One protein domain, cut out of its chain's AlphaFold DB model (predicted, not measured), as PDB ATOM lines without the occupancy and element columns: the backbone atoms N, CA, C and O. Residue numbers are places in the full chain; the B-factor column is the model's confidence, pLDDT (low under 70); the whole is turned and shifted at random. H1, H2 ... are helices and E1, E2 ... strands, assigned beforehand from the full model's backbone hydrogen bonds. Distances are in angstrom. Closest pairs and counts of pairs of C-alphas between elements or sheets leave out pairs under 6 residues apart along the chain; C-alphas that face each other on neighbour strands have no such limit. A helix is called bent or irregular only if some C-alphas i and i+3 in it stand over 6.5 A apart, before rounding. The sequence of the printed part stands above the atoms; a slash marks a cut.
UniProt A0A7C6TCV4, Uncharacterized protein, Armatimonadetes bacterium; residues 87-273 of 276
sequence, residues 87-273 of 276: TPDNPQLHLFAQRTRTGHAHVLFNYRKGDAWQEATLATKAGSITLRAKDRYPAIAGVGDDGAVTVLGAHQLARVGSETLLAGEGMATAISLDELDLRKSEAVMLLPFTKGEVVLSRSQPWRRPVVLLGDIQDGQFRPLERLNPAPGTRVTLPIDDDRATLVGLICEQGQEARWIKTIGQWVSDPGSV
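Overview. This is residues 87 to 273 of the 276 residues of an uncharacterized protein of Armatimonadetes bacterium (UniProt A0A7C6TCV4). One twisted sheet of thirteen strands is folded over into two walls partly face to face, E1, E2, E5, E8, E13, E10 and E11 in one, E3, E4, E9 and E12 in the other, with the sharply bent E6 and E7 running from wall to wall. H1 packs on the outside of the first wall, where E8, E13, E10 and E11 curl round it. The printed part has 187 residues, with strands E1 to E13 followed by H1; the sheet is branched, its neighbour pairs are antiparallel, and the class is mostly strand. It is compact, with a radius of gyration of the C-alphas of 15.8 A, and rounded, spanning 47 by 36 by 34 A.

Arrangement. E6, residues 149 to 160, bends by 161 degrees at residue 152, and E7, residues 163 to 176, bends by 138 degrees at residue 170. They form a hairpin, N 152 and O 174 being within hydrogen-bond range at 2.9 A. On the side of E6 away from E7 lie E5, residues 138 to 144, with N 140 to O 153 at 2.8 A, and E4, residues 127 to 134, with N 130 to O 159 at 2.9 A. E2, residues 103 to 110, is the next neighbour of E5, with N 104 to O 143 at 2.8 A. The edge strand E1, residues 93 to 99, forms a hairpin with E2, with N 94 to O 109 at 2.8 A. The edge strand E3, residues 117 to 124, forms one with E4, with N 118 to O 133 at 2.9 A. The closest C-alphas of E2 and E4, those of Asn 110 and Ala 133, are 5.8 A apart. On the side of E7 away from E6 lie E8, residues 187 to 192, with N 173 to O 191 at 2.9 A, and E9, residues 196 to 206, with N 167 to O 199 at 2.9 A. E5, E6, E7 and E8 are a meander, each strand the antiparallel neighbour of the one before. E13, residues 247 to 252, neighbours E8, with N 188 to O 250 at 2.9 A, and E10, residues 209 to 217, with N 210 to O 251 at 2.8 A. E11, residues 220 to 227, an edge strand, forms a hairpin with E10, with N 211 to O 227 at 2.9 A. E12, residues 232 to 239, is the edge strand beside E9, with N 196 to O 239 at 2.8 A. H1, residues 256 to 268, is on the sheet; its closest C-alphas with E11 are those of Gly 264 and Gln 220, 4.4 A apart. In H1 every O i to N i+4 pair is within hydrogen-bond range. E1 and E11 are apart.

Along the chain. E1 begins at C-alpha 93 at (24.134, -11.301, -43.843). E10 measures 24.3 A from first to last C-alpha, E2 23.1 A, and the bent E6 8.3 A. H1, 18.4 A long, ends at C-alpha 268 at (9.772, 18.208, -49.375).

Size, cuts and confidence. The C-alphas farthest apart, those of Pro 91 and Gly 254, are 47.9 A from each other. The printed part has no cut and no long link. The mean pLDDT of the printed part is 95.8, and residue 273 is under 70.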
ATOM      1  N   THR A  87      27.724 -10.187 -35.720       97.38
ATOM      2  CA  THR A  87      27.523 -11.519 -35.142       97.38
ATOM      3  C   THR A  87      26.113 -12.012 -35.461       97.38
ATOM      4  O   THR A  87      25.170 -11.286 -35.168       97.38
ATOM      5  N   PRO A  88      25.939 -13.231 -35.998       97.00
ATOM      6  CA  PRO A  88      26.999 -14.169 -36.379       97.00
ATOM      7  C   PRO A  88      27.760 -13.720 -37.639       97.00
ATOM      8  O   PRO A  88      27.225 -12.972 -38.455       97.00
ATOM      9  N   ASP A  89      28.985 -14.228 -37.820       92.44
ATOM     10  CA  ASP A  89      29.749 -14.116 -39.078       92.44
ATOM     11  C   ASP A  89      29.107 -15.033 -40.141       92.44
ATOM     12  O   ASP A  89      29.633 -16.093 -40.480       92.44
ATOM     13  N   ASN A  90      27.901 -14.673 -40.595       92.50
ATOM     14  CA  ASN A  90      27.149 -15.392 -41.621       92.50
ATOM     15  C   ASN A  90      27.302 -14.668 -42.965       92.50
ATOM     16  O   ASN A  90      26.857 -13.529 -43.088       92.50
ATOM     17  N   PRO A  91      27.831 -15.316 -44.014       89.12
ATOM     18  CA  PRO A  91      28.041 -14.667 -45.303       89.12
ATOM     19  C   PRO A  91      26.754 -14.398 -46.106       89.12
ATOM     20  O   PRO A  91      26.834 -13.847 -47.199       89.12
ATOM     21  N   GLN A  92      25.580 -14.808 -45.613       92.31
ATOM     22  CA  GLN A  92      24.275 -14.390 -46.146       92.31
ATOM     23  C   GLN A  92      23.759 -13.095 -45.498       92.31
ATOM     24  O   GLN A  92      22.750 -12.555 -45.941       92.31
ATOM     25  N   LEU A  93      24.428 -12.590 -44.457       95.19
ATOM     26  CA  LEU A  93      24.134 -11.301 -43.843       95.19
ATOM     27  C   LEU A  93      25.119 -10.262 -44.363       95.19
ATOM     28  O   LEU A  93      26.319 -10.327 -44.093       95.19
ATOM     29  N   HIS A  94      24.614  -9.303 -45.125       95.25
ATOM     30  CA  HIS A  94      25.414  -8.215 -45.663       95.25
ATOM     31  C   HIS A  94      25.218  -6.987 -44.787       95.25
ATOM     32  O   HIS A  94      24.096  -6.519 -44.616       95.25
ATOM     33  N   LEU A  95      26.310  -6.474 -44.228       96.62
ATOM     34  CA  LEU A  95      26.305  -5.254 -43.439       96.62
ATOM     35  C   LEU A  95      27.017  -4.148 -44.207       96.62
ATOM     36  O   LEU A  95      28.172  -4.303 -44.601       96.62
ATOM     37  N   PHE A  96      26.336  -3.019 -44.346       95.06
ATOM     38  CA  PHE A  96      26.878  -1.781 -44.884       95.06
ATOM     39  C   PHE A  96      26.828  -0.713 -43.798       95.06
ATOM     40  O   PHE A  96      25.883  -0.672 -43.012       95.06
ATOM     41  N   ALA A  97      27.831   0.158 -43.763       95.38
ATOM     42  CA  ALA A  97      27.821   1.350 -42.929       95.38
ATOM     43  C   ALA A  97      28.139   2.549 -43.817       95.38
ATOM     44  O   ALA A  97      29.227   2.633 -44.388       95.38
ATOM     45  N   GLN A  98      27.182   3.460 -43.942       94.56
ATOM     46  CA  GLN A  98      27.345   4.695 -44.695       94.56
ATOM     47  C   GLN A  98      27.498   5.852 -43.719       94.56
ATOM     48  O   GLN A  98      26.700   6.006 -42.795       94.56
ATOM     49  N   ARG A  99      28.540   6.661 -43.918       94.00
ATOM     50  CA  ARG A  99      28.729   7.899 -43.166       94.00
ATOM     51  C   ARG A  99      27.583   8.858 -43.488       94.00
ATOM     52  O   ARG A  99      27.317   9.110 -44.658       94.00
ATOM     53  N   THR A 100      26.953   9.401 -42.456       90.31
ATOM     54  CA  THR A 100      25.946  10.465 -42.563       90.31
ATOM     55  C   THR A 100      26.533  11.767 -42.017       90.31
ATOM     56  O   THR A 100      27.651  11.779 -41.486       90.31
ATOM     57  N   ARG A 101      25.797  12.880 -42.119       87.00
ATOM     58  CA  ARG A 101      26.250  14.176 -41.574       87.00
ATOM     59  C   ARG A 101      26.585  14.113 -40.079       87.00
ATOM     60  O   ARG A 101      27.514  14.787 -39.641       87.00
ATOM     61  N   THR A 102      25.844  13.317 -39.313       89.25
ATOM     62  CA  THR A 102      25.912  13.284 -37.843       89.25
ATOM     63  C   THR A 102      26.345  11.935 -37.278       89.25
ATOM     64  O   THR A 102      26.408  11.790 -36.061       89.25
ATOM     65  N   GLY A 103      26.651  10.939 -38.115       94.56
ATOM     66  CA  GLY A 103      26.950   9.592 -37.640       94.56
ATOM     67  C   GLY A 103      27.061   8.569 -38.763       94.56
ATOM     68  O   GLY A 103      27.784   8.788 -39.734       94.56
ATOM     69  N   HIS A 104      26.399   7.423 -38.603       95.50
ATOM     70  CA  HIS A 104      26.373   6.347 -39.591       95.50
ATOM     71  C   HIS A 104      24.991   5.694 -39.693       95.50
ATOM     72  O   HIS A 104      24.360   5.390 -38.677       95.50
ATOM     73  N   ALA A 105      24.579   5.391 -40.920       96.12
ATOM     74  CA  ALA A 105      23.483   4.480 -41.209       96.12
ATOM     75  C   ALA A 105      24.053   3.072 -41.420       96.12
ATOM     76  O   ALA A 105      24.842   2.842 -42.338       96.12
ATOM     77  N   HIS A 106      23.667   2.136 -40.558       97.75
ATOM     78  CA  HIS A 106      24.032   0.728 -40.661       97.75
ATOM     79  C   HIS A 106      22.869  -0.027 -41.290       97.75
ATOM     80  O   HIS A 106      21.787  -0.069 -40.708       97.75
ATOM     81  N   VAL A 107      23.086  -0.627 -42.456       97.69
ATOM     82  CA  VAL A 107      22.070  -1.403 -43.175       97.69
ATOM     83  C   VAL A 107      22.483  -2.865 -43.170       97.69
ATOM     84  O   VAL A 107      23.532  -3.230 -43.698       97.69
ATOM     85  N   LEU A 108      21.647  -3.698 -42.564       98.25
ATOM     86  CA  LEU A 108      21.761  -5.146 -42.562       98.25
ATOM     87  C   LEU A 108      20.806  -5.709 -43.611       98.25
ATOM     88  O   LEU A 108      19.610  -5.479 -43.526       98.25
ATOM     89  N   PHE A 109      21.300  -6.495 -44.555       97.69
ATOM     90  CA  PHE A 109      20.472  -7.184 -45.536       97.69
ATOM     91  C   PHE A 109      20.664  -8.691 -45.426       97.69
ATOM     92  O   PHE A 109      21.792  -9.184 -45.467       97.69
ATOM     93  N   ASN A 110      19.566  -9.434 -45.302       97.06
ATOM     94  CA  ASN A 110      19.604 -10.890 -45.307       97.06
ATOM     95  C   ASN A 110      19.378 -11.402 -46.736       97.06
ATOM     96  O   ASN A 110      18.265 -11.389 -47.256       97.06
ATOM     97  N   TYR A 111      20.453 -11.845 -47.386       93.88
ATOM     98  CA  TYR A 111      20.439 -12.259 -48.788       93.88
ATOM     99  C   TYR A 111      19.801 -13.638 -49.013       93.88
ATOM    100  O   TYR A 111      19.489 -13.981 -50.161       93.88
ATOM    101  N   ARG A 112      19.566 -14.410 -47.939       93.81
ATOM    102  CA  ARG A 112      18.943 -15.736 -48.005       93.81
ATOM    103  C   ARG A 112      17.602 -15.657 -48.743       93.81
ATOM    104  O   ARG A 112      16.819 -14.732 -48.547       93.81
ATOM    105  N   LYS A 113      17.355 -16.631 -49.621       92.12
ATOM    106  CA  LYS A 113      16.055 -16.826 -50.276       92.12
ATOM    107  C   LYS A 113      15.115 -17.522 -49.284       92.12
ATOM    108  O   LYS A 113      15.525 -18.508 -48.678       92.12
ATOM    109  N   GLY A 114      13.873 -17.059 -49.172       94.06
ATOM    110  CA  GLY A 114      12.877 -17.646 -48.276       94.06
ATOM    111  C   GLY A 114      12.016 -16.584 -47.607       94.06
ATOM    112  O   GLY A 114      11.959 -15.450 -48.076       94.06
ATOM    113  N   ASP A 115      11.360 -16.977 -46.516       93.88
ATOM    114  CA  ASP A 115      10.522 -16.099 -45.685       93.88
ATOM    115  C   ASP A 115      10.942 -16.117 -44.204       93.88
ATOM    116  O   ASP A 115      10.266 -15.561 -43.340       93.88
ATOM    117  N   ALA A 116      12.064 -16.775 -43.891       96.44
ATOM    118  CA  ALA A 116      12.586 -16.843 -42.536       96.44
ATOM    119  C   ALA A 116      13.239 -15.509 -42.139       96.44
ATOM    120  O   ALA A 116      13.331 -14.565 -42.919       96.44
ATOM    121  N   TRP A 117      13.734 -15.425 -40.910       97.12
ATOM    122  CA  TRP A 117      14.501 -14.276 -40.441       97.12
ATOM    123  C   TRP A 117      15.795 -14.724 -39.778       97.12
ATOM    124  O   TRP A 117      16.011 -15.910 -39.506       97.12
ATOM    125  N   GLN A 118      16.689 -13.768 -39.564       97.75
ATOM    126  CA  GLN A 118      17.889 -13.966 -38.774       97.75
ATOM    127  C   GLN A 118      18.170 -12.732 -37.924       97.75
ATOM    128  O   GLN A 118      18.064 -11.597 -38.382       97.75
ATOM    129  N   GLU A 119      18.520 -12.981 -36.666       98.12
ATOM    130  CA  GLU A 119      18.999 -11.962 -35.744       98.12
ATOM    131  C   GLU A 119      20.500 -11.739 -35.951       98.12
ATOM    132  O   GLU A 119      21.261 -12.698 -36.116       98.12
ATOM    133  N   ALA A 120      20.916 -10.475 -35.949       98.38
ATOM    134  CA  ALA A 120      22.316 -10.099 -35.999       98.38
ATOM    135  C   ALA A 120      22.616  -8.932 -35.059       98.38
ATOM    136  O   ALA A 120      21.817  -8.006 -34.918       98.38
ATOM    137  N   THR A 121      23.799  -8.969 -34.459       98.56
ATOM    138  CA  THR A 121      24.307  -7.946 -33.551       98.56
ATOM    139  C   THR A 121      25.463  -7.199 -34.198       98.56
ATOM    140  O   THR A 121      26.421  -7.806 -34.683       98.56
ATOM    141  N   LEU A 122      25.362  -5.874 -34.181       97.44
ATOM    142  CA  LEU A 122      26.289  -4.906 -34.752       97.44
ATOM    143  C   LEU A 122      27.001  -4.171 -33.612       97.44
ATOM    144  O   LEU A 122      26.355  -3.800 -32.628       97.44
ATOM    145  N   ALA A 123      28.302  -3.917 -33.744       96.00
ATOM    146  CA  ALA A 123      29.000  -3.007 -32.835       96.00
ATOM    147  C   ALA A 123      28.954  -1.582 -33.399       96.00
ATOM    148  O   ALA A 123      29.404  -1.341 -34.517       96.00
ATOM    149  N   THR A 124      28.414  -0.644 -32.625       96.38
ATOM    150  CA  THR A 124      28.246   0.761 -33.024       96.38
ATOM    151  C   THR A 124      28.708   1.698 -31.907       96.38
ATOM    152  O   THR A 124      29.026   1.255 -30.802       96.38
ATOM    153  N   LYS A 125      28.697   3.015 -32.155       96.25
ATOM    154  CA  LYS A 125      28.942   4.016 -31.102       96.25
ATOM    155  C   LYS A 125      27.884   4.021 -29.993       96.25
ATOM    156  O   LYS A 125      28.201   4.405 -28.876       96.25
ATOM    157  N   ALA A 126      26.670   3.542 -30.269       96.31
ATOM    158  CA  ALA A 126      25.617   3.354 -29.268       96.31
ATOM    159  C   ALA A 126      25.802   2.074 -28.425       96.31
ATOM    160  O   ALA A 126      24.946   1.734 -27.610       96.31
ATOM    161  N   GLY A 127      26.892   1.330 -28.643       96.62
ATOM    162  CA  GLY A 127      27.081  -0.021 -28.128       96.62
ATOM    163  C   GLY A 127      26.548  -1.080 -29.094       96.62
ATOM    164  O   GLY A 127      26.546  -0.893 -30.316       96.62
ATOM    165  N   SER A 128      26.138  -2.227 -28.551       97.75
ATOM    166  CA  SER A 128      25.610  -3.335 -29.347       97.75
ATOM    167  C   SER A 128      24.185  -3.046 -29.811       97.75
ATOM    168  O   SER A 128      23.309  -2.812 -28.980       97.75
ATOM    169  N   ILE A 129      23.933  -3.126 -31.115       98.44
ATOM    170  CA  ILE A 129      22.581  -3.059 -31.680       98.44
ATOM    171  C   ILE A 129      22.232  -4.421 -32.254       98.44
ATOM    172  O   ILE A 129      22.979  -4.952 -33.071       98.44
ATOM    173  N   THR A 130      21.092  -4.971 -31.854       98.69
ATOM    174  CA  THR A 130      20.591  -6.243 -32.375       98.69
ATOM    175  C   THR A 130      19.379  -5.990 -33.255       98.69
ATOM    176  O   THR A 130      18.405  -5.390 -32.805       98.69
ATOM    177  N   LEU A 131      19.431  -6.464 -34.495       98.69
ATOM    178  CA  LEU A 131      18.366  -6.333 -35.486       98.69
ATOM    179  C   LEU A 131      17.966  -7.714 -35.996       98.69
ATOM    180  O   LEU A 131      18.821  -8.567 -36.237       98.69
ATOM    181  N   ARG A 132      16.673  -7.923 -36.227       98.50
ATOM    182  CA  ARG A 132      16.183  -9.060 -37.009       98.50
ATOM    183  C   ARG A 132      15.922  -8.636 -38.449       98.50
ATOM    184  O   ARG A 132      15.137  -7.726 -38.705       98.50
ATOM    185  N   ALA A 133      16.563  -9.324 -39.387       98.06
ATOM    186  CA  ALA A 133      16.368  -9.136 -40.819       98.06
ATOM    187  C   ALA A 133      15.642 -10.349 -41.410       98.06
ATOM    188  O   ALA A 133      16.115 -11.489 -41.307       98.06
ATOM    189  N   LYS A 134      14.488 -10.101 -42.032       97.75
ATOM    190  CA  LYS A 134      13.757 -11.105 -42.809       97.75
ATOM    191  C   LYS A 134      14.504 -11.389 -44.114       97.75
ATOM    192  O   LYS A 134      15.150 -10.502 -44.662       97.75
ATOM    193  N   ASP A 135      14.443 -12.623 -44.590       97.50
ATOM    194  CA  ASP A 135      14.989 -13.048 -45.877       97.50
ATOM    195  C   ASP A 135      14.550 -12.084 -46.989       97.50
ATOM    196  O   ASP A 135      13.363 -11.814 -47.141       97.50
ATOM    197  N   ARG A 136      15.510 -11.557 -47.755       95.81
ATOM    198  CA  ARG A 136      15.330 -10.545 -48.814       95.81
ATOM    199  C   ARG A 136      14.868  -9.154 -48.362       95.81
ATOM    200  O   ARG A 136      14.585  -8.324 -49.224       95.81
ATOM    201  N   TYR A 137      14.859  -8.859 -47.064       95.31
ATOM    202  CA  TYR A 137      14.525  -7.534 -46.535       95.31
ATOM    203  C   TYR A 137      15.690  -6.912 -45.750       95.31
ATOM    204  O   TYR A 137      16.487  -7.631 -45.132       95.31
ATOM    205  N   PRO A 138      15.801  -5.570 -45.755       96.38
ATOM    206  CA  PRO A 138      16.764  -4.868 -44.929       96.38
ATOM    207  C   PRO A 138      16.272  -4.708 -43.482       96.38
ATOM    208  O   PRO A 138      15.079  -4.696 -43.190       96.38
ATOM    209  N   ALA A 139      17.225  -4.501 -42.586       98.12
ATOM    210  CA  ALA A 139      17.065  -3.862 -41.293       98.12
ATOM    211  C   ALA A 139      18.059  -2.691 -41.219       98.12
ATOM    212  O   ALA A 139      19.090  -2.705 -41.895       98.12
ATOM    213  N   ILE A 140      17.760  -1.664 -40.429       97.94
ATOM    214  CA  ILE A 140      18.539  -0.424 -40.388       97.94
ATOM    215  C   ILE A 140      18.724   0.090 -38.959       97.94
ATOM    216  O   ILE A 140      17.821  -0.000 -38.129       97.94
ATOM    217  N   ALA A 141      19.893   0.667 -38.689       98.12
ATOM    218  CA  ALA A 141      20.164   1.453 -37.494       98.12
ATOM    219  C   ALA A 141      20.906   2.751 -37.846       98.12
ATOM    220  O   ALA A 141      22.028   2.718 -38.356       98.12
ATOM    221  N   GLY A 142      20.294   3.894 -37.548       97.19
ATOM    222  CA  GLY A 142      20.919   5.214 -37.618       97.19
ATOM    223  C   GLY A 142      21.512   5.572 -36.263       97.19
ATOM    224  O   GLY A 142      20.782   5.649 -35.274       97.19
ATOM    225  N   VAL A 143      22.833   5.752 -36.214       97.44
ATOM    226  CA  VAL A 143      23.578   6.000 -34.973       97.44
ATOM    227  C   VAL A 143      24.436   7.247 -35.119       97.44
ATOM    228  O   VAL A 143      25.322   7.290 -35.975       97.44
ATOM    229  N   GLY A 144      24.192   8.234 -34.261       95.69
ATOM    230  CA  GLY A 144      24.950   9.475 -34.167       95.69
ATOM    231  C   GLY A 144      26.381   9.275 -33.668       95.69
ATOM    232  O   GLY A 144      26.744   8.259 -33.067       95.69
ATOM    233  N   ASP A 145      27.227  10.275 -33.901       95.31
ATOM    234  CA  ASP A 145      28.605  10.306 -33.415       95.31
ATOM    235  C   ASP A 145      28.724  10.410 -31.896       95.31
ATOM    236  O   ASP A 145      29.774  10.053 -31.354       95.31
ATOM    237  N   ASP A 146      27.663  10.878 -31.252       95.62
ATOM    238  CA  ASP A 146      27.439  10.918 -29.809       95.62
ATOM    239  C   ASP A 146      26.839   9.608 -29.262       95.62
ATOM    240  O   ASP A 146      26.648   9.471 -28.056       95.62
ATOM    241  N   GLY A 147      26.554   8.636 -30.137       96.88
ATOM    242  CA  GLY A 147      25.925   7.367 -29.788       96.88
ATOM    243  C   GLY A 147      24.398   7.420 -29.684       96.88
ATOM    244  O   GLY A 147      23.806   6.422 -29.273       96.88
ATOM    245  N   ALA A 148      23.744   8.527 -30.056       97.06
ATOM    246  CA  ALA A 148      22.286   8.586 -30.114       97.06
ATOM    247  C   ALA A 148      21.747   7.656 -31.211       97.06
ATOM    248  O   ALA A 148      22.216   7.683 -32.348       97.06
ATOM    249  N   VAL A 149      20.741   6.843 -30.888       97.69
ATOM    250  CA  VAL A 149      20.060   5.999 -31.880       97.69
ATOM    251  C   VAL A 149      18.825   6.731 -32.394       97.69
ATOM    252  O   VAL A 149      17.829   6.825 -31.679       97.69
ATOM    253  N   THR A 150      18.883   7.258 -33.616       96.56
ATOM    254  CA  THR A 150      17.817   8.093 -34.207       96.56
ATOM    255  C   THR A 150      16.925   7.331 -35.180       96.56
ATOM    256  O   THR A 150      15.796   7.747 -35.420       96.56
ATOM    257  N   VAL A 151      17.394   6.198 -35.711       97.19
ATOM    258  CA  VAL A 151      16.624   5.324 -36.607       97.19
ATOM    259  C   VAL A 151      16.810   3.876 -36.181       97.19
ATOM    260  O   VAL A 151      17.942   3.429 -36.002       97.19
ATOM    261  N   LEU A 152      15.718   3.123 -36.078       97.81
ATOM    262  CA  LEU A 152      15.738   1.665 -35.960       97.81
ATOM    263  C   LEU A 152      14.642   1.063 -36.823       97.81
ATOM    264  O   LEU A 152      13.469   1.355 -36.622       97.81
ATOM    265  N   GLY A 153      15.018   0.174 -37.734       97.94
ATOM    266  CA  GLY A 153      14.086  -0.599 -38.538       97.94
ATOM    267  C   GLY A 153      14.471  -2.062 -38.564       97.94
ATOM    268  O   GLY A 153      15.637  -2.399 -38.753       97.94
ATOM    269  N   ALA A 154      13.502  -2.939 -38.343       98.25
ATOM    270  CA  ALA A 154      13.731  -4.375 -38.315       98.25
ATOM    271  C   ALA A 154      12.431  -5.149 -38.530       98.25
ATOM    272  O   ALA A 154      11.326  -4.623 -38.374       98.25
ATOM    273  N   HIS A 155      12.576  -6.433 -38.836       97.88
ATOM    274  CA  HIS A 155      11.485  -7.390 -38.768       97.88
ATOM    275  C   HIS A 155      11.322  -7.875 -37.325       97.88
ATOM    276  O   HIS A 155      12.223  -8.506 -36.789       97.88
ATOM    277  N   GLN A 156      10.180  -7.608 -36.697       97.44
ATOM    278  CA  GLN A 156       9.770  -8.080 -35.365       97.44
ATOM    279  C   GLN A 156      10.587  -7.601 -34.163       97.44
ATOM    280  O   GLN A 156      10.063  -7.629 -33.053       97.44
ATOM    281  N   LEU A 157      11.858  -7.216 -34.318       98.31
ATOM    282  CA  LEU A 157      12.718  -6.899 -33.179       98.31
ATOM    283  C   LEU A 157      13.911  -6.004 -33.538       98.31
ATOM    284  O   LEU A 157      14.739  -6.367 -34.377       98.31
ATOM    285  N   ALA A 158      14.071  -4.917 -32.780       98.50
ATOM    286  CA  ALA A 158      15.310  -4.153 -32.663       98.50
ATOM    287  C   ALA A 158      15.643  -3.848 -31.190       98.50
ATOM    288  O   ALA A 158      14.778  -3.415 -30.416       98.50
ATOM    289  N   ARG A 159      16.910  -4.047 -30.804       98.56
ATOM    290  CA  ARG A 159      17.433  -3.766 -29.457       98.56
ATOM    291  C   ARG A 159      18.671  -2.883 -29.483       98.56
ATOM    292  O   ARG A 159      19.487  -2.989 -30.397       98.56
ATOM    293  N   VAL A 160      18.841  -2.096 -28.425       97.81
ATOM    294  CA  VAL A 160      20.071  -1.362 -28.105       97.81
ATOM    295  C   VAL A 160      20.554  -1.859 -26.744       97.81
ATOM    296  O   VAL A 160      19.875  -1.695 -25.732       97.81
ATOM    297  N   GLY A 161      21.700  -2.536 -26.713       96.50
ATOM    298  CA  GLY A 161      22.112  -3.314 -25.546       96.50
ATOM    299  C   GLY A 161      21.075  -4.390 -25.210       96.50
ATOM    300  O   GLY A 161      20.696  -5.193 -26.063       96.50
ATOM    301  N   SER A 162      20.597  -4.393 -23.967       95.19
ATOM    302  CA  SER A 162      19.508  -5.262 -23.505       95.19
ATOM    303  C   SER A 162      18.111  -4.666 -23.720       95.19
ATOM    304  O   SER A 162      17.112  -5.374 -23.569       95.19
ATOM    305  N   GLU A 163      18.008  -3.384 -24.076       96.44
ATOM    306  CA  GLU A 163      16.735  -2.678 -24.192       96.44
ATOM    307  C   GLU A 163      16.083  -2.980 -25.542       96.44
ATOM    308  O   GLU A 163      16.648  -2.710 -26.601       96.44
ATOM    309  N   THR A 164      14.871  -3.534 -25.521       98.06
ATOM    310  CA  THR A 164      14.065  -3.708 -26.737       98.06
ATOM    311  C   THR A 164      13.314  -2.417 -27.017       98.06
ATOM    312  O   THR A 164      12.471  -2.033 -26.211       98.06
ATOM    313  N   LEU A 165      13.615  -1.759 -28.139       97.69
ATOM    314  CA  LEU A 165      12.994  -0.482 -28.510       97.69
ATOM    315  C   LEU A 165      11.876  -0.662 -29.529       97.69
ATOM    316  O   LEU A 165      10.855   0.011 -29.437       97.69
ATOM    317  N   LEU A 166      12.038  -1.602 -30.458       98.12
ATOM    318  CA  LEU A 166      11.019  -1.954 -31.437       98.12
ATOM    319  C   LEU A 166      10.748  -3.453 -31.347       98.12
ATOM    320  O   LEU A 166      11.685  -4.253 -31.385       98.12
ATOM    321  N   ALA A 167       9.483  -3.830 -31.217       97.94
ATOM    322  CA  ALA A 167       9.036  -5.216 -31.248       97.94
ATOM    323  C   ALA A 167       7.725  -5.345 -32.034       97.94
ATOM    324  O   ALA A 167       7.049  -4.346 -32.263       97.94
ATOM    325  N   GLY A 168       7.359  -6.557 -32.443       94.88
ATOM    326  CA  GLY A 168       6.093  -6.791 -33.129       94.88
ATOM    327  C   GLY A 168       6.056  -8.085 -33.929       94.88
ATOM    328  O   GLY A 168       6.932  -8.938 -33.800       94.88
ATOM    329  N   GLU A 169       5.051  -8.202 -34.790       94.56
ATOM    330  CA  GLU A 169       4.852  -9.356 -35.684       94.56
ATOM    331  C   GLU A 169       5.377  -9.093 -37.107       94.56
ATOM    332  O   GLU A 169       5.711 -10.028 -37.841       94.56
ATOM    333  N   GLY A 170       5.503  -7.813 -37.464       92.44
ATOM    334  CA  GLY A 170       5.821  -7.330 -38.800       92.44
ATOM    335  C   GLY A 170       7.153  -6.592 -38.930       92.44
ATOM    336  O   GLY A 170       7.965  -6.544 -38.007       92.44
ATOM    337  N   MET A 171       7.394  -6.011 -40.105       95.44
ATOM    338  CA  MET A 171       8.503  -5.081 -40.328       95.44
ATOM    339  C   MET A 171       8.046  -3.649 -40.060       95.44
ATOM    340  O   MET A 171       7.029  -3.211 -40.594       95.44
ATOM    341  N   ALA A 172       8.816  -2.915 -39.266       97.69
ATOM    342  CA  ALA A 172       8.572  -1.503 -39.009       97.69
ATOM    343  C   ALA A 172       9.891  -0.741 -38.876       97.69
ATOM    344  O   ALA A 172      10.934  -1.332 -38.596       97.69
ATOM    345  N   THR A 173       9.844   0.574 -39.076       97.94
ATOM    346  CA  THR A 173      10.955   1.491 -38.789       97.94
ATOM    347  C   THR A 173      10.473   2.647 -37.927       97.94
ATOM    348  O   THR A 173       9.467   3.268 -38.240       97.94
ATOM    349  N   ALA A 174      11.188   2.933 -36.844       98.00
ATOM    350  CA  ALA A 174      10.998   4.092 -35.988       98.00
ATOM    351  C   ALA A 174      12.115   5.108 -36.248       98.00
ATOM    352  O   ALA A 174      13.293   4.744 -36.290       98.00
ATOM    353  N   ILE A 175      11.740   6.373 -36.418       96.94
ATOM    354  CA  ILE A 175      12.638   7.486 -36.719       96.94
ATOM    355  C   ILE A 175      12.329   8.628 -35.757       96.94
ATOM    356  O   ILE A 175      11.183   9.046 -35.622       96.94
ATOM    357  N   SER A 176      13.353   9.130 -35.086       96.25
ATOM    358  CA  SER A 176      13.265  10.299 -34.221       96.25
ATOM    359  C   SER A 176      13.110  11.564 -35.061       96.25
ATOM    360  O   SER A 176      13.950  11.822 -35.918       96.25
ATOM    361  N   LEU A 177      12.055  12.349 -34.832       95.38
ATOM    362  CA  LEU A 177      11.790  13.595 -35.569       95.38
ATOM    363  C   LEU A 177      12.499  14.817 -34.975       95.38
ATOM    364  O   LEU A 177      12.576  15.858 -35.624       95.38
ATOM    365  N   ASP A 178      12.982  14.705 -33.740       94.38
ATOM    366  CA  ASP A 178      13.712  15.753 -33.023       94.38
ATOM    367  C   ASP A 178      15.222  15.493 -32.970       94.38
ATOM    368  O   ASP A 178      15.941  16.196 -32.263       94.38
ATOM    369  N   GLU A 179      15.685  14.466 -33.695       91.62
ATOM    370  CA  GLU A 179      17.081  14.018 -33.784       91.62
ATOM    371  C   GLU A 179      17.687  13.559 -32.453       91.62
ATOM    372  O   GLU A 179      18.869  13.219 -32.379       91.62
ATOM    373  N   LEU A 180      16.882  13.484 -31.393       94.88
ATOM    374  CA  LEU A 180      17.305  12.901 -30.136       94.88
ATOM    375  C   LEU A 180      17.258  11.377 -30.230       94.88
ATOM    376  O   LEU A 180      16.583  10.790 -31.075       94.88
ATOM    377  N   ASP A 181      17.958  10.718 -29.314       96.94
ATOM    378  CA  ASP A 181      17.869   9.269 -29.164       96.94
ATOM    379  C   ASP A 181      16.400   8.820 -29.005       96.94
ATOM    380  O   ASP A 181      15.661   9.374 -28.186       96.94
ATOM    381  N   LEU A 182      15.986   7.794 -29.757       97.38
ATOM    382  CA  LEU A 182      14.622   7.250 -29.779       97.38
ATOM    383  C   LEU A 182      14.073   6.931 -28.378       97.38
ATOM    384  O   LEU A 182      12.869   7.026 -28.146       97.38
ATOM    385  N   ARG A 183      14.935   6.605 -27.405       96.50
ATOM    386  CA  ARG A 183      14.529   6.332 -26.014       96.50
ATOM    387  C   ARG A 183      13.978   7.571 -25.296       96.50
ATOM    388  O   ARG A 183      13.185   7.439 -24.359       96.50
ATOM    389  N   LYS A 184      14.354   8.773 -25.740       96.44
ATOM    390  CA  LYS A 184      13.992  10.069 -25.139       96.44
ATOM    391  C   LYS A 184      13.370  11.085 -26.115       96.44
ATOM    392  O   LYS A 184      12.953  12.137 -25.653       96.44
ATOM    393  N   SER A 185      13.211  10.746 -27.393       97.44
ATOM    394  CA  SER A 185      12.623  11.626 -28.415       97.44
ATOM    395  C   SER A 185      11.216  12.158 -28.070       97.44
ATOM    396  O   SER A 185      10.366  11.440 -27.536       97.44
ATOM    397  N   GLU A 186      10.959  13.430 -28.363       97.50
ATOM    398  CA  GLU A 186       9.663  14.107 -28.221       97.50
ATOM    399  C   GLU A 186       8.651  13.694 -29.292       97.50
ATOM    400  O   GLU A 186       7.445  13.852 -29.080       97.50
ATOM    401  N   ALA A 187       9.112  13.163 -30.427       98.06
ATOM    402  CA  ALA A 187       8.244  12.664 -31.481       98.06
ATOM    403  C   ALA A 187       8.927  11.616 -32.352       98.06
ATOM    404  O   ALA A 187      10.064  11.780 -32.790       98.06
ATOM    405  N   VAL A 188       8.187  10.555 -32.656       98.31
ATOM    406  CA  VAL A 188       8.675   9.435 -33.456       98.31
ATOM    407  C   VAL A 188       7.791   9.263 -34.679       98.31
ATOM    408  O   VAL A 188       6.573   9.133 -34.559       98.31
ATOM    409  N   MET A 189       8.414   9.227 -35.852       97.94
ATOM    410  CA  MET A 189       7.793   8.744 -37.076       97.94
ATOM    411  C   MET A 189       7.926   7.224 -37.141       97.94
ATOM    412  O   MET A 189       9.029   6.683 -37.055       97.94
ATOM    413  N   LEU A 190       6.804   6.531 -37.275       97.94
ATOM    414  CA  LEU A 190       6.719   5.086 -37.397       97.94
ATOM    415  C   LEU A 190       6.277   4.717 -38.812       97.94
ATOM    416  O   LEU A 190       5.248   5.186 -39.284       97.94
ATOM    417  N   LEU A 191       7.034   3.843 -39.464       97.31
ATOM    418  CA  LEU A 191       6.755   3.311 -40.793       97.31
ATOM    419  C   LEU A 191       6.516   1.798 -40.680       97.31
ATOM    420  O   LEU A 191       7.485   1.033 -40.699       97.31
ATOM    421  N   PRO A 192       5.268   1.339 -40.479       96.75
ATOM    422  CA  PRO A 192       4.914  -0.070 -40.576       96.75
ATOM    423  C   PRO A 192       4.855  -0.507 -42.046       96.75
ATOM    424  O   PRO A 192       4.177   0.103 -42.865       96.75
ATOM    425  N   PHE A 193       5.532  -1.600 -42.388       95.25
ATOM    426  CA  PHE A 193       5.575  -2.129 -43.759       95.25
ATOM    427  C   PHE A 193       4.719  -3.378 -43.956       95.25
ATOM    428  O   PHE A 193       4.499  -3.807 -45.085       95.25
ATOM    429  N   THR A 194       4.259  -3.993 -42.869       94.00
ATOM    430  CA  THR A 194       3.408  -5.184 -42.900       94.00
ATOM    431  C   THR A 194       2.389  -5.117 -41.771       94.00
ATOM    432  O   THR A 194       2.654  -4.495 -40.742       94.00
ATOM    433  N   LYS A 195       1.273  -5.831 -41.926       95.12
ATOM    434  CA  LYS A 195       0.292  -6.035 -40.856       95.12
ATOM    435  C   LYS A 195       0.872  -6.745 -39.629       95.12
ATOM    436  O   LYS A 195       1.912  -7.406 -39.715       95.12
ATOM    437  N   GLY A 196       0.145  -6.645 -38.524       95.62
ATOM    438  CA  GLY A 196       0.453  -7.223 -37.222       95.62
ATOM    439  C   GLY A 196       0.567  -6.159 -36.134       95.62
ATOM    440  O   GLY A 196       0.244  -4.990 -36.333       95.62
ATOM    441  N   GLU A 197       1.036  -6.549 -34.959       97.06
ATOM    442  CA  GLU A 197       1.314  -5.593 -33.885       97.06
ATOM    443  C   GLU A 197       2.683  -4.918 -34.068       97.06
ATOM    444  O   GLU A 197       3.668  -5.579 -34.412       97.06
ATOM    445  N   VAL A 198       2.762  -3.612 -33.787       97.94
ATOM    446  CA  VAL A 198       4.023  -2.879 -33.605       97.94
ATOM    447  C   VAL A 198       4.062  -2.250 -32.218       97.94
ATOM    448  O   VAL A 198       3.133  -1.567 -31.790       97.94
ATOM    449  N   VAL A 199       5.174  -2.453 -31.524       98.31
ATOM    450  CA  VAL A 199       5.419  -1.972 -30.169       98.31
ATOM    451  C   VAL A 199       6.671  -1.112 -30.162       98.31
ATOM    452  O   VAL A 199       7.779  -1.609 -30.370       98.31
ATOM    453  N   LEU A 200       6.501   0.170 -29.852       98.25
ATOM    454  CA  LEU A 200       7.596   1.094 -29.572       98.25
ATOM    455  C   LEU A 200       7.757   1.221 -28.057       98.25
ATOM    456  O   LEU A 200       6.820   1.617 -27.361       98.25
ATOM    457  N   SER A 201       8.940   0.895 -27.545       97.75
ATOM    458  CA  SER A 201       9.295   1.050 -26.132       97.75
ATOM    459  C   SER A 201      10.419   2.072 -25.976       97.75
ATOM    460  O   SER A 201      11.312   2.166 -26.816       97.75
ATOM    461  N   ARG A 202      10.373   2.848 -24.895       95.38
ATOM    462  CA  ARG A 202      11.295   3.962 -24.641       95.38
ATOM    463  C   ARG A 202      11.583   4.124 -23.146       95.38
ATOM    464  O   ARG A 202      10.850   3.587 -22.323       95.38
ATOM    465  N   SER A 203      12.631   4.862 -22.778       94.38
ATOM    466  CA  SER A 203      12.986   5.065 -21.362       94.38
ATOM    467  C   SER A 203      12.187   6.194 -20.709       94.38
ATOM    468  O   SER A 203      11.805   6.093 -19.545       94.38
ATOM    469  N   GLN A 204      11.884   7.256 -21.459       94.38
ATOM    470  CA  GLN A 204      11.081   8.379 -20.975       94.38
ATOM    471  C   GLN A 204       9.588   8.158 -21.282       94.38
ATOM    472  O   GLN A 204       9.246   7.932 -22.437       94.38
ATOM    473  N   PRO A 205       8.675   8.213 -20.299       96.31
ATOM    474  CA  PRO A 205       7.262   7.945 -20.548       96.31
ATOM    475  C   PRO A 205       6.563   9.099 -21.276       96.31
ATOM    476  O   PRO A 205       6.808  10.270 -20.980       96.31
ATOM    477  N   TRP A 206       5.618   8.751 -22.149       97.50
ATOM    478  CA  TRP A 206       4.607   9.673 -22.660       97.50
ATOM    479  C   TRP A 206       3.553   9.956 -21.589       97.50
ATOM    480  O   TRP A 206       3.081   9.035 -20.917       97.50
ATOM    481  N   ARG A 207       3.143  11.216 -21.452       97.94
ATOM    482  CA  ARG A 207       2.105  11.646 -20.506       97.94
ATOM    483  C   ARG A 207       0.711  11.575 -21.111       97.94
ATOM    484  O   ARG A 207      -0.222  11.173 -20.423       97.94
ATOM    485  N   ARG A 208       0.557  11.999 -22.364       98.12
ATOM    486  CA  ARG A 208      -0.688  11.991 -23.143       98.12
ATOM    487  C   ARG A 208      -0.350  11.658 -24.601       98.12
ATOM    488  O   ARG A 208      -0.439  12.541 -25.456       98.12
ATOM    489  N   PRO A 209       0.085  10.417 -24.884       98.25
ATOM    490  CA  PRO A 209       0.501  10.047 -26.225       98.25
ATOM    491  C   PRO A 209      -0.669  10.123 -27.200       98.25
ATOM    492  O   PRO A 209      -1.800   9.740 -26.897       98.25
ATOM    493  N   VAL A 210      -0.358  10.577 -28.403       98.56
ATOM    494  CA  VAL A 210      -1.246  10.595 -29.556       98.56
ATOM    495  C   VAL A 210      -0.512   9.924 -30.696       98.56
ATOM    496  O   VAL A 210       0.677  10.174 -30.903       98.56
ATOM    497  N   VAL A 211      -1.234   9.093 -31.441       98.69
ATOM    498  CA  VAL A 211      -0.750   8.548 -32.704       98.69
ATOM    499  C   VAL A 211      -1.643   9.033 -33.826       98.69
ATOM    500  O   VAL A 211      -2.859   8.860 -33.774       98.69
ATOM    501  N   LEU A 212      -1.036   9.653 -34.828       98.75
ATOM    502  CA  LEU A 212      -1.690  10.018 -36.074       98.75
ATOM    503  C   LEU A 212      -1.195   9.078 -37.161       98.75
ATOM    504  O   LEU A 212       0.007   9.018 -37.395       98.75
ATOM    505  N   LEU A 213      -2.103   8.360 -37.808       98.56
ATOM    506  CA  LEU A 213      -1.794   7.558 -38.989       98.56
ATOM    507  C   LEU A 213      -2.311   8.308 -40.207       98.56
ATOM    508  O   LEU A 213      -3.419   8.845 -40.186       98.56
ATOM    509  N   GLY A 214      -1.508   8.383 -41.255       97.88
ATOM    510  CA  GLY A 214      -1.875   9.118 -42.451       97.88
ATOM    511  C   GLY A 214      -0.938   8.845 -43.605       97.88
ATOM    512  O   GLY A 214      -0.082   7.968 -43.532       97.88
ATOM    513  N   ASP A 215      -1.092   9.626 -44.660       96.44
ATOM    514  CA  ASP A 215      -0.300   9.471 -45.874       96.44
ATOM    515  C   ASP A 215       0.329  10.807 -46.285       96.44
ATOM    516  O   ASP A 215      -0.019  11.875 -45.768       96.44
ATOM    517  N   ILE A 216       1.281  10.745 -47.206       95.12
ATOM    518  CA  ILE A 216       1.907  11.912 -47.810       95.12
ATOM    519  C   ILE A 216       1.130  12.292 -49.070       95.12
ATOM    520  O   ILE A 216       1.161  11.596 -50.079       95.12
ATOM    521  N   GLN A 217       0.466  13.444 -49.032       94.19
ATOM    522  CA  GLN A 217      -0.289  13.991 -50.158       94.19
ATOM    523  C   GLN A 217       0.241  15.383 -50.487       94.19
ATOM    524  O   GLN A 217       0.301  16.250 -49.614       94.19
ATOM    525  N   ASP A 218       0.635  15.598 -51.744       91.50
ATOM    526  CA  ASP A 218       1.198  16.869 -52.225       91.50
ATOM    527  C   ASP A 218       2.400  17.351 -51.383       91.50
ATOM    528  O   ASP A 218       2.532  18.531 -51.058       91.50
ATOM    529  N   GLY A 219       3.258  16.414 -50.959       89.00
ATOM    530  CA  GLY A 219       4.431  16.699 -50.123       89.00
ATOM    531  C   GLY A 219       4.116  17.019 -48.657       89.00
ATOM    532  O   GLY A 219       5.009  17.414 -47.912       89.00
ATOM    533  N   GLN A 220       2.863  16.861 -48.220       92.75
ATOM    534  CA  GLN A 220       2.427  17.130 -46.850       92.75
ATOM    535  C   GLN A 220       1.878  15.868 -46.192       92.75
ATOM    536  O   GLN A 220       1.131  15.108 -46.804       92.75
ATOM    537  N   PHE A 221       2.199  15.674 -44.916       96.50
ATOM    538  CA  PHE A 221       1.588  14.612 -44.128       96.50
ATOM    539  C   PHE A 221       0.141  14.974 -43.788       96.50
ATOM    540  O   PHE A 221      -0.121  16.001 -43.156       96.50
ATOM    541  N   ARG A 222      -0.800  14.128 -44.209       97.00
ATOM    542  CA  ARG A 222      -2.231  14.284 -43.940       97.00
ATOM    543  C   ARG A 222      -2.711  13.156 -43.029       97.00
ATOM    544  O   ARG A 222      -2.828  12.022 -43.491       97.00
ATOM    545  N   PRO A 223      -3.003  13.453 -41.749       97.75
ATOM    546  CA  PRO A 223      -3.604  12.485 -40.843       97.75
ATOM    547  C   PRO A 223      -4.959  12.002 -41.367       97.75
ATOM    548  O   PRO A 223      -5.809  12.811 -41.740       97.75
ATOM    549  N   LEU A 224      -5.157  10.690 -41.353       97.88
ATOM    550  CA  LEU A 224      -6.400  10.009 -41.715       97.88
ATOM    551  C   LEU A 224      -7.078   9.414 -40.477       97.88
ATOM    552  O   LEU A 224      -8.301   9.377 -40.386       97.88
ATOM    553  N   GLU A 225      -6.279   8.997 -39.498       98.06
ATOM    554  CA  GLU A 225      -6.741   8.377 -38.266       98.06
ATOM    555  C   GLU A 225      -5.988   8.935 -37.052       98.06
ATOM    556  O   GLU A 225      -4.809   9.290 -37.124       98.06
ATOM    557  N   ARG A 226      -6.684   8.993 -35.909       98.25
ATOM    558  CA  ARG A 226      -6.120   9.366 -34.612       98.25
ATOM    559  C   ARG A 226      -6.394   8.282 -33.579       98.25
ATOM    560  O   ARG A 226      -7.545   7.956 -33.304       98.25
ATOM    561  N   LEU A 227      -5.336   7.839 -32.914       98.12
ATOM    562  CA  LEU A 227      -5.376   6.937 -31.771       98.12
ATOM    563  C   LEU A 227      -4.842   7.664 -30.530       98.12
ATOM    564  O   LEU A 227      -3.958   8.517 -30.627       98.12
ATOM    565  N   ASN A 228      -5.354   7.312 -29.351       97.56
ATOM    566  CA  ASN A 228      -4.891   7.860 -28.071       97.56
ATOM    567  C   ASN A 228      -4.450   6.694 -27.165       97.56
ATOM    568  O   ASN A 228      -5.270   6.185 -26.397       97.56
ATOM    569  N   PRO A 229      -3.200   6.205 -27.297       97.44
ATOM    570  CA  PRO A 229      -2.686   5.135 -26.446       97.44
ATOM    571  C   PRO A 229      -2.696   5.511 -24.960       97.44
ATOM    572  O   PRO A 229      -2.785   6.681 -24.584       97.44
ATOM    573  N   ALA A 230      -2.549   4.508 -24.096       97.25
ATOM    574  CA  ALA A 230      -2.348   4.758 -22.676       97.25
ATOM    575  C   ALA A 230      -1.006   5.487 -22.429       97.25
ATOM    576  O   ALA A 230      -0.022   5.203 -23.119       97.25
ATOM    577  N   PRO A 231      -0.929   6.393 -21.436       97.94
ATOM    578  CA  PRO A 231       0.336   6.961 -20.980       97.94
ATOM    579  C   PRO A 231       1.329   5.881 -20.541       97.94
ATOM    580  O   PRO A 231       0.934   4.842 -20.008       97.94
ATOM    581  N   GLY A 232       2.623   6.149 -20.698       97.81
ATOM    582  CA  GLY A 232       3.681   5.239 -20.271       97.81
ATOM    583  C   GLY A 232       4.855   5.161 -21.237       97.81
ATOM    584  O   GLY A 232       5.031   5.984 -22.131       97.81
ATOM    585  N   THR A 233       5.694   4.154 -21.029       97.56
ATOM    586  CA  THR A 233       6.934   3.920 -21.786       97.56
ATOM    587  C   THR A 233       6.738   3.071 -23.038       97.56
ATOM    588  O   THR A 233       7.706   2.799 -23.745       97.56
ATOM    589  N   ARG A 234       5.507   2.636 -23.319       97.56
ATOM    590  CA  ARG A 234       5.186   1.752 -24.435       97.56
ATOM    591  C   ARG A 234       3.986   2.278 -25.209       97.56
ATOM    592  O   ARG A 234       2.961   2.594 -24.617       97.56
ATOM    593  N   VAL A 235       4.118   2.304 -26.530       98.06
ATOM    594  CA  VAL A 235       3.014   2.511 -27.469       98.06
ATOM    595  C   VAL A 235       2.871   1.241 -28.296       98.06
ATOM    596  O   VAL A 235       3.822   0.824 -28.955       98.06
ATOM    597  N   THR A 236       1.692   0.630 -28.230       97.81
ATOM    598  CA  THR A 236       1.328  -0.565 -28.997       97.81
ATOM    599  C   THR A 236       0.295  -0.179 -30.042       97.81
ATOM    600  O   THR A 236      -0.701   0.468 -29.713       97.81
ATOM    601  N   LEU A 237       0.536  -0.565 -31.293       97.12
ATOM    602  CA  LEU A 237      -0.304  -0.234 -32.435       97.12
ATOM    603  C   LEU A 237      -0.674  -1.505 -33.202       97.12
ATOM    604  O   LEU A 237       0.223  -2.184 -33.705       97.12
ATOM    605  N   PRO A 238      -1.974  -1.824 -33.323       96.81
ATOM    606  CA  PRO A 238      -2.424  -2.837 -34.259       96.81
ATOM    607  C   PRO A 238      -2.377  -2.271 -35.682       96.81
ATOM    608  O   PRO A 238      -3.007  -1.252 -35.975       96.81
ATOM    609  N   ILE A 239      -1.638  -2.935 -36.563       97.50
ATOM    610  CA  ILE A 239      -1.529  -2.608 -37.984       97.50
ATOM    611  C   ILE A 239      -2.319  -3.661 -38.761       97.50
ATOM    612  O   ILE A 239      -1.947  -4.832 -38.794       97.50
ATOM    613  N   ASP A 240      -3.428  -3.260 -39.362       96.06
ATOM    614  CA  ASP A 240      -4.166  -4.075 -40.325       96.06
ATOM    615  C   ASP A 240      -3.679  -3.784 -41.756       96.06
ATOM    616  O   ASP A 240      -2.660  -3.120 -41.958       96.06
ATOM    617  N   ASP A 241      -4.371  -4.338 -42.751       94.19
ATOM    618  CA  ASP A 241      -4.006  -4.162 -44.157       94.19
ATOM    619  C   ASP A 241      -4.156  -2.695 -44.624       94.19
ATOM    620  O   ASP A 241      -3.366  -2.259 -45.457       94.19
ATOM    621  N   ASP A 242      -5.081  -1.918 -44.045       94.56
ATOM    622  CA  ASP A 242      -5.308  -0.505 -44.400       94.56
ATOM    623  C   ASP A 242      -4.289   0.435 -43.735       94.56
ATOM    624  O   ASP A 242      -3.951   1.491 -44.274       94.56
ATOM    625  N   ARG A 243      -3.780   0.061 -42.555       96.25
ATOM    626  CA  ARG A 243      -2.733   0.806 -41.839       96.25
ATOM    627  C   ARG A 243      -1.326   0.451 -42.286       96.25
ATOM    628  O   ARG A 243      -0.395   1.219 -42.024       96.25
ATOM    629  N   ALA A 244      -1.134  -0.710 -42.908       93.69
ATOM    630  CA  ALA A 244       0.153  -1.066 -43.482       93.69
ATOM    631  C   ALA A 244       0.558   0.010 -44.500       93.69
ATOM    632  O   ALA A 244      -0.255   0.443 -45.307       93.69
ATOM    633  N   THR A 245       1.818   0.447 -44.464       91.75
ATOM    634  CA  THR A 245       2.398   1.515 -45.303       91.75
ATOM    635  C   THR A 245       1.981   2.957 -44.988       91.75
ATOM    636  O   THR A 245       2.617   3.870 -45.512       91.75
ATOM    637  N   LEU A 246       1.022   3.193 -44.083       96.88
ATOM    638  CA  LEU A 246       0.748   4.550 -43.598       96.88
ATOM    639  C   LEU A 246       1.928   5.101 -42.793       96.88
ATOM    640  O   LEU A 246       2.600   4.382 -42.056       96.88
ATOM    641  N   VAL A 247       2.135   6.413 -42.867       97.69
ATOM    642  CA  VAL A 247       3.059   7.131 -41.989       97.69
ATOM    643  C   VAL A 247       2.386   7.341 -40.634       97.69
ATOM    644  O   VAL A 247       1.314   7.941 -40.537       97.69
ATOM    645  N   GLY A 248       3.020   6.857 -39.570       98.06
ATOM    646  CA  GLY A 248       2.609   7.096 -38.194       98.06
ATOM    647  C   GLY A 248       3.412   8.219 -37.548       98.06
ATOM    648  O   GLY A 248       4.634   8.209 -37.591       98.06
ATOM    649  N   LEU A 249       2.745   9.160 -36.891       98.69
ATOM    650  CA  LEU A 249       3.352  10.156 -36.010       98.69
ATOM    651  C   LEU A 249       2.940   9.862 -34.570       98.69
ATOM    652  O   LEU A 249       1.756   9.910 -34.254       98.69
ATOM    653  N   ILE A 250       3.913   9.617 -33.696       98.62
ATOM    654  CA  ILE A 250       3.726   9.426 -32.255       98.62
ATOM    655  C   ILE A 250       4.304  10.645 -31.531       98.62
ATOM    656  O   ILE A 250       5.494  10.918 -31.663       98.62
ATOM    657  N   CYS A 251       3.490  11.377 -30.767       98.69
ATOM    658  CA  CYS A 251       3.933  12.541 -29.983       98.69
ATOM    659  C   CYS A 251       3.006  12.819 -28.782       98.69
ATOM    660  O   CYS A 251       2.020  12.110 -28.573       98.69
ATOM    661  N   GLU A 252       3.312  13.843 -27.979       98.38
ATOM    662  CA  GLU A 252       2.403  14.333 -26.932       98.38
ATOM    663  C   GLU A 252       1.216  15.111 -27.522       98.38
ATOM    664  O   GLU A 252       1.361  15.895 -28.464       98.38
ATOM    665  N   GLN A 253       0.047  14.971 -26.896       98.25
ATOM    666  CA  GLN A 253      -1.122  15.791 -27.202       98.25
ATOM    667  C   GLN A 253      -0.799  17.290 -27.091       98.25
ATOM    668  O   GLN A 253      -0.245  17.754 -26.093       98.25
ATOM    669  N   GLY A 254      -1.201  18.058 -28.101       98.00
ATOM    670  CA  GLY A 254      -0.917  19.484 -28.247       98.00
ATOM    671  C   GLY A 254       0.324  19.786 -29.093       98.00
ATOM    672  O   GLY A 254       0.548  20.948 -29.427       98.00
ATOM    673  N   GLN A 255       1.125  18.778 -29.458       98.25
ATOM    674  CA  GLN A 255       2.318  18.948 -30.296       98.25
ATOM    675  C   GLN A 255       2.127  18.486 -31.747       98.25
ATOM    676  O   GLN A 255       3.043  18.622 -32.558       98.25
ATOM    677  N   GLU A 256       0.952  17.972 -32.106       98.25
ATOM    678  CA  GLU A 256       0.699  17.326 -33.394       98.25
ATOM    679  C   GLU A 256       1.031  18.249 -34.572       98.25
ATOM    680  O   GLU A 256       1.766  17.864 -35.475       98.25
ATOM    681  N   ALA A 257       0.560  19.499 -34.536       97.88
ATOM    682  CA  ALA A 257       0.770  20.459 -35.620       97.88
ATOM    683  C   ALA A 257       2.259  20.757 -35.882       97.88
ATOM    684  O   ALA A 257       2.661  20.915 -37.036       97.88
ATOM    685  N   ARG A 258       3.084  20.802 -34.823       97.69
ATOM    686  CA  ARG A 258       4.540  20.984 -34.936       97.69
ATOM    687  C   ARG A 258       5.146  19.826 -35.719       97.69
ATOM    688  O   ARG A 258       5.859  20.056 -36.689       97.69
ATOM    689  N   TRP A 259       4.838  18.599 -35.314       97.69
ATOM    690  CA  TRP A 259       5.476  17.409 -35.870       97.69
ATOM    691  C   TRP A 259       4.927  17.003 -37.240       97.69
ATOM    692  O   TRP A 259       5.697  16.541 -38.077       97.69
ATOM    693  N   ILE A 260       3.649  17.271 -37.530       97.44
ATOM    694  CA  ILE A 260       3.091  17.160 -38.889       97.44
ATOM    695  C   ILE A 260       3.883  18.048 -39.857       97.44
ATOM    696  O   ILE A 260       4.277  17.597 -40.933       97.44
ATOM    697  N   LYS A 261       4.166  19.296 -39.457       95.12
ATOM    698  CA  LYS A 261       4.971  20.220 -40.264       95.12
ATOM    699  C   LYS A 261       6.393  19.696 -40.476       95.12
ATOM    700  O   LYS A 261       6.887  19.781 -41.596       95.12
ATOM    701  N   THR A 262       7.028  19.135 -39.444       94.75
ATOM    702  CA  THR A 262       8.364  18.523 -39.561       94.75
ATOM    703  C   THR A 262       8.380  17.387 -40.586       94.75
ATOM    704  O   THR A 262       9.239  17.381 -41.462       94.75
ATOM    705  N   ILE A 263       7.403  16.471 -40.548       95.06
ATOM    706  CA  ILE A 263       7.304  15.382 -41.539       95.06
ATOM    707  C   ILE A 263       7.143  15.955 -42.955       95.06
ATOM    708  O   ILE A 263       7.855  15.544 -43.868       95.06
ATOM    709  N   GLY A 264       6.262  16.944 -43.143       93.12
ATOM    710  CA  GLY A 264       6.087  17.603 -44.444       93.12
ATOM    711  C   GLY A 264       7.369  18.268 -44.966       93.12
ATOM    712  O   GLY A 264       7.665  18.201 -46.160       93.12
ATOM    713  N   GLN A 265       8.169  18.868 -44.079       90.81
ATOM    714  CA  GLN A 265       9.471  19.441 -44.433       90.81
ATOM    715  C   GLN A 265      10.460  18.368 -44.891       90.81
ATOM    716  O   GLN A 265      11.096  18.545 -45.923       90.81
ATOM    717  N   TRP A 266      10.549  17.249 -44.176       90.19
ATOM    718  CA  TRP A 266      11.457  16.154 -44.524       90.19
ATOM    719  C   TRP A 266      11.130  15.517 -45.872       90.19
ATOM    720  O   TRP A 266      12.031  15.185 -46.633       90.19
ATOM    721  N   VAL A 267       9.844  15.374 -46.187       88.69
ATOM    722  CA  VAL A 267       9.400  14.880 -47.496       88.69
ATOM    723  C   VAL A 267       9.756  15.866 -48.610       88.69
ATOM    724  O   VAL A 267      10.172  15.450 -49.689       88.69
ATOM    725  N   SER A 268       9.575  17.164 -48.362       87.81
ATOM    726  CA  SER A 268       9.772  18.208 -49.375       87.81
ATOM    727  C   SER A 268      11.246  18.558 -49.598       87.81
ATOM    728  O   SER A 268      11.614  18.978 -50.692       87.81
ATOM    729  N   ASP A 269      12.088  18.387 -48.577       85.94
ATOM    730  CA  ASP A 269      13.534  18.600 -48.635       85.94
ATOM    731  C   ASP A 269      14.284  17.521 -47.827       85.94
ATOM    732  O   ASP A 269      14.746  17.773 -46.707       85.94
ATOM    733  N   PRO A 270      14.439  16.307 -48.385       77.81
ATOM    734  CA  PRO A 270      15.116  15.206 -47.699       77.81
ATOM    735  C   PRO A 270      16.575  15.512 -47.333       77.81
ATOM    736  O   PRO A 270      17.092  14.959 -46.366       77.81
ATOM    737  N   GLY A 271      17.240  16.411 -48.069       74.94
ATOM    738  CA  GLY A 271      18.623  16.815 -47.793       74.94
ATOM    739  C   GLY A 271      18.770  17.668 -46.531       74.94
ATOM    740  O   GLY A 271      19.862  17.754 -45.964       74.94
ATOM    741  N   SER A 272      17.678  18.274 -46.056       73.12
ATOM    742  CA  SER A 272      17.671  19.044 -44.811       73.12
ATOM    743  C   SER A 272      17.720  18.166 -43.557       73.12
ATOM    744  O   SER A 272      18.185  18.638 -42.513       73.12
ATOM    745  N   VAL A 273      17.316  16.891 -43.659       69.88
ATOM    746  CA  VAL A 273      17.192  15.952 -42.534       69.88
ATOM    747  C   VAL A 273      18.565  15.632 -41.938       69.88
ATOM    748  O   VAL A 273      19.450  15.116 -42.626       69.88
TER     749      VAL A 273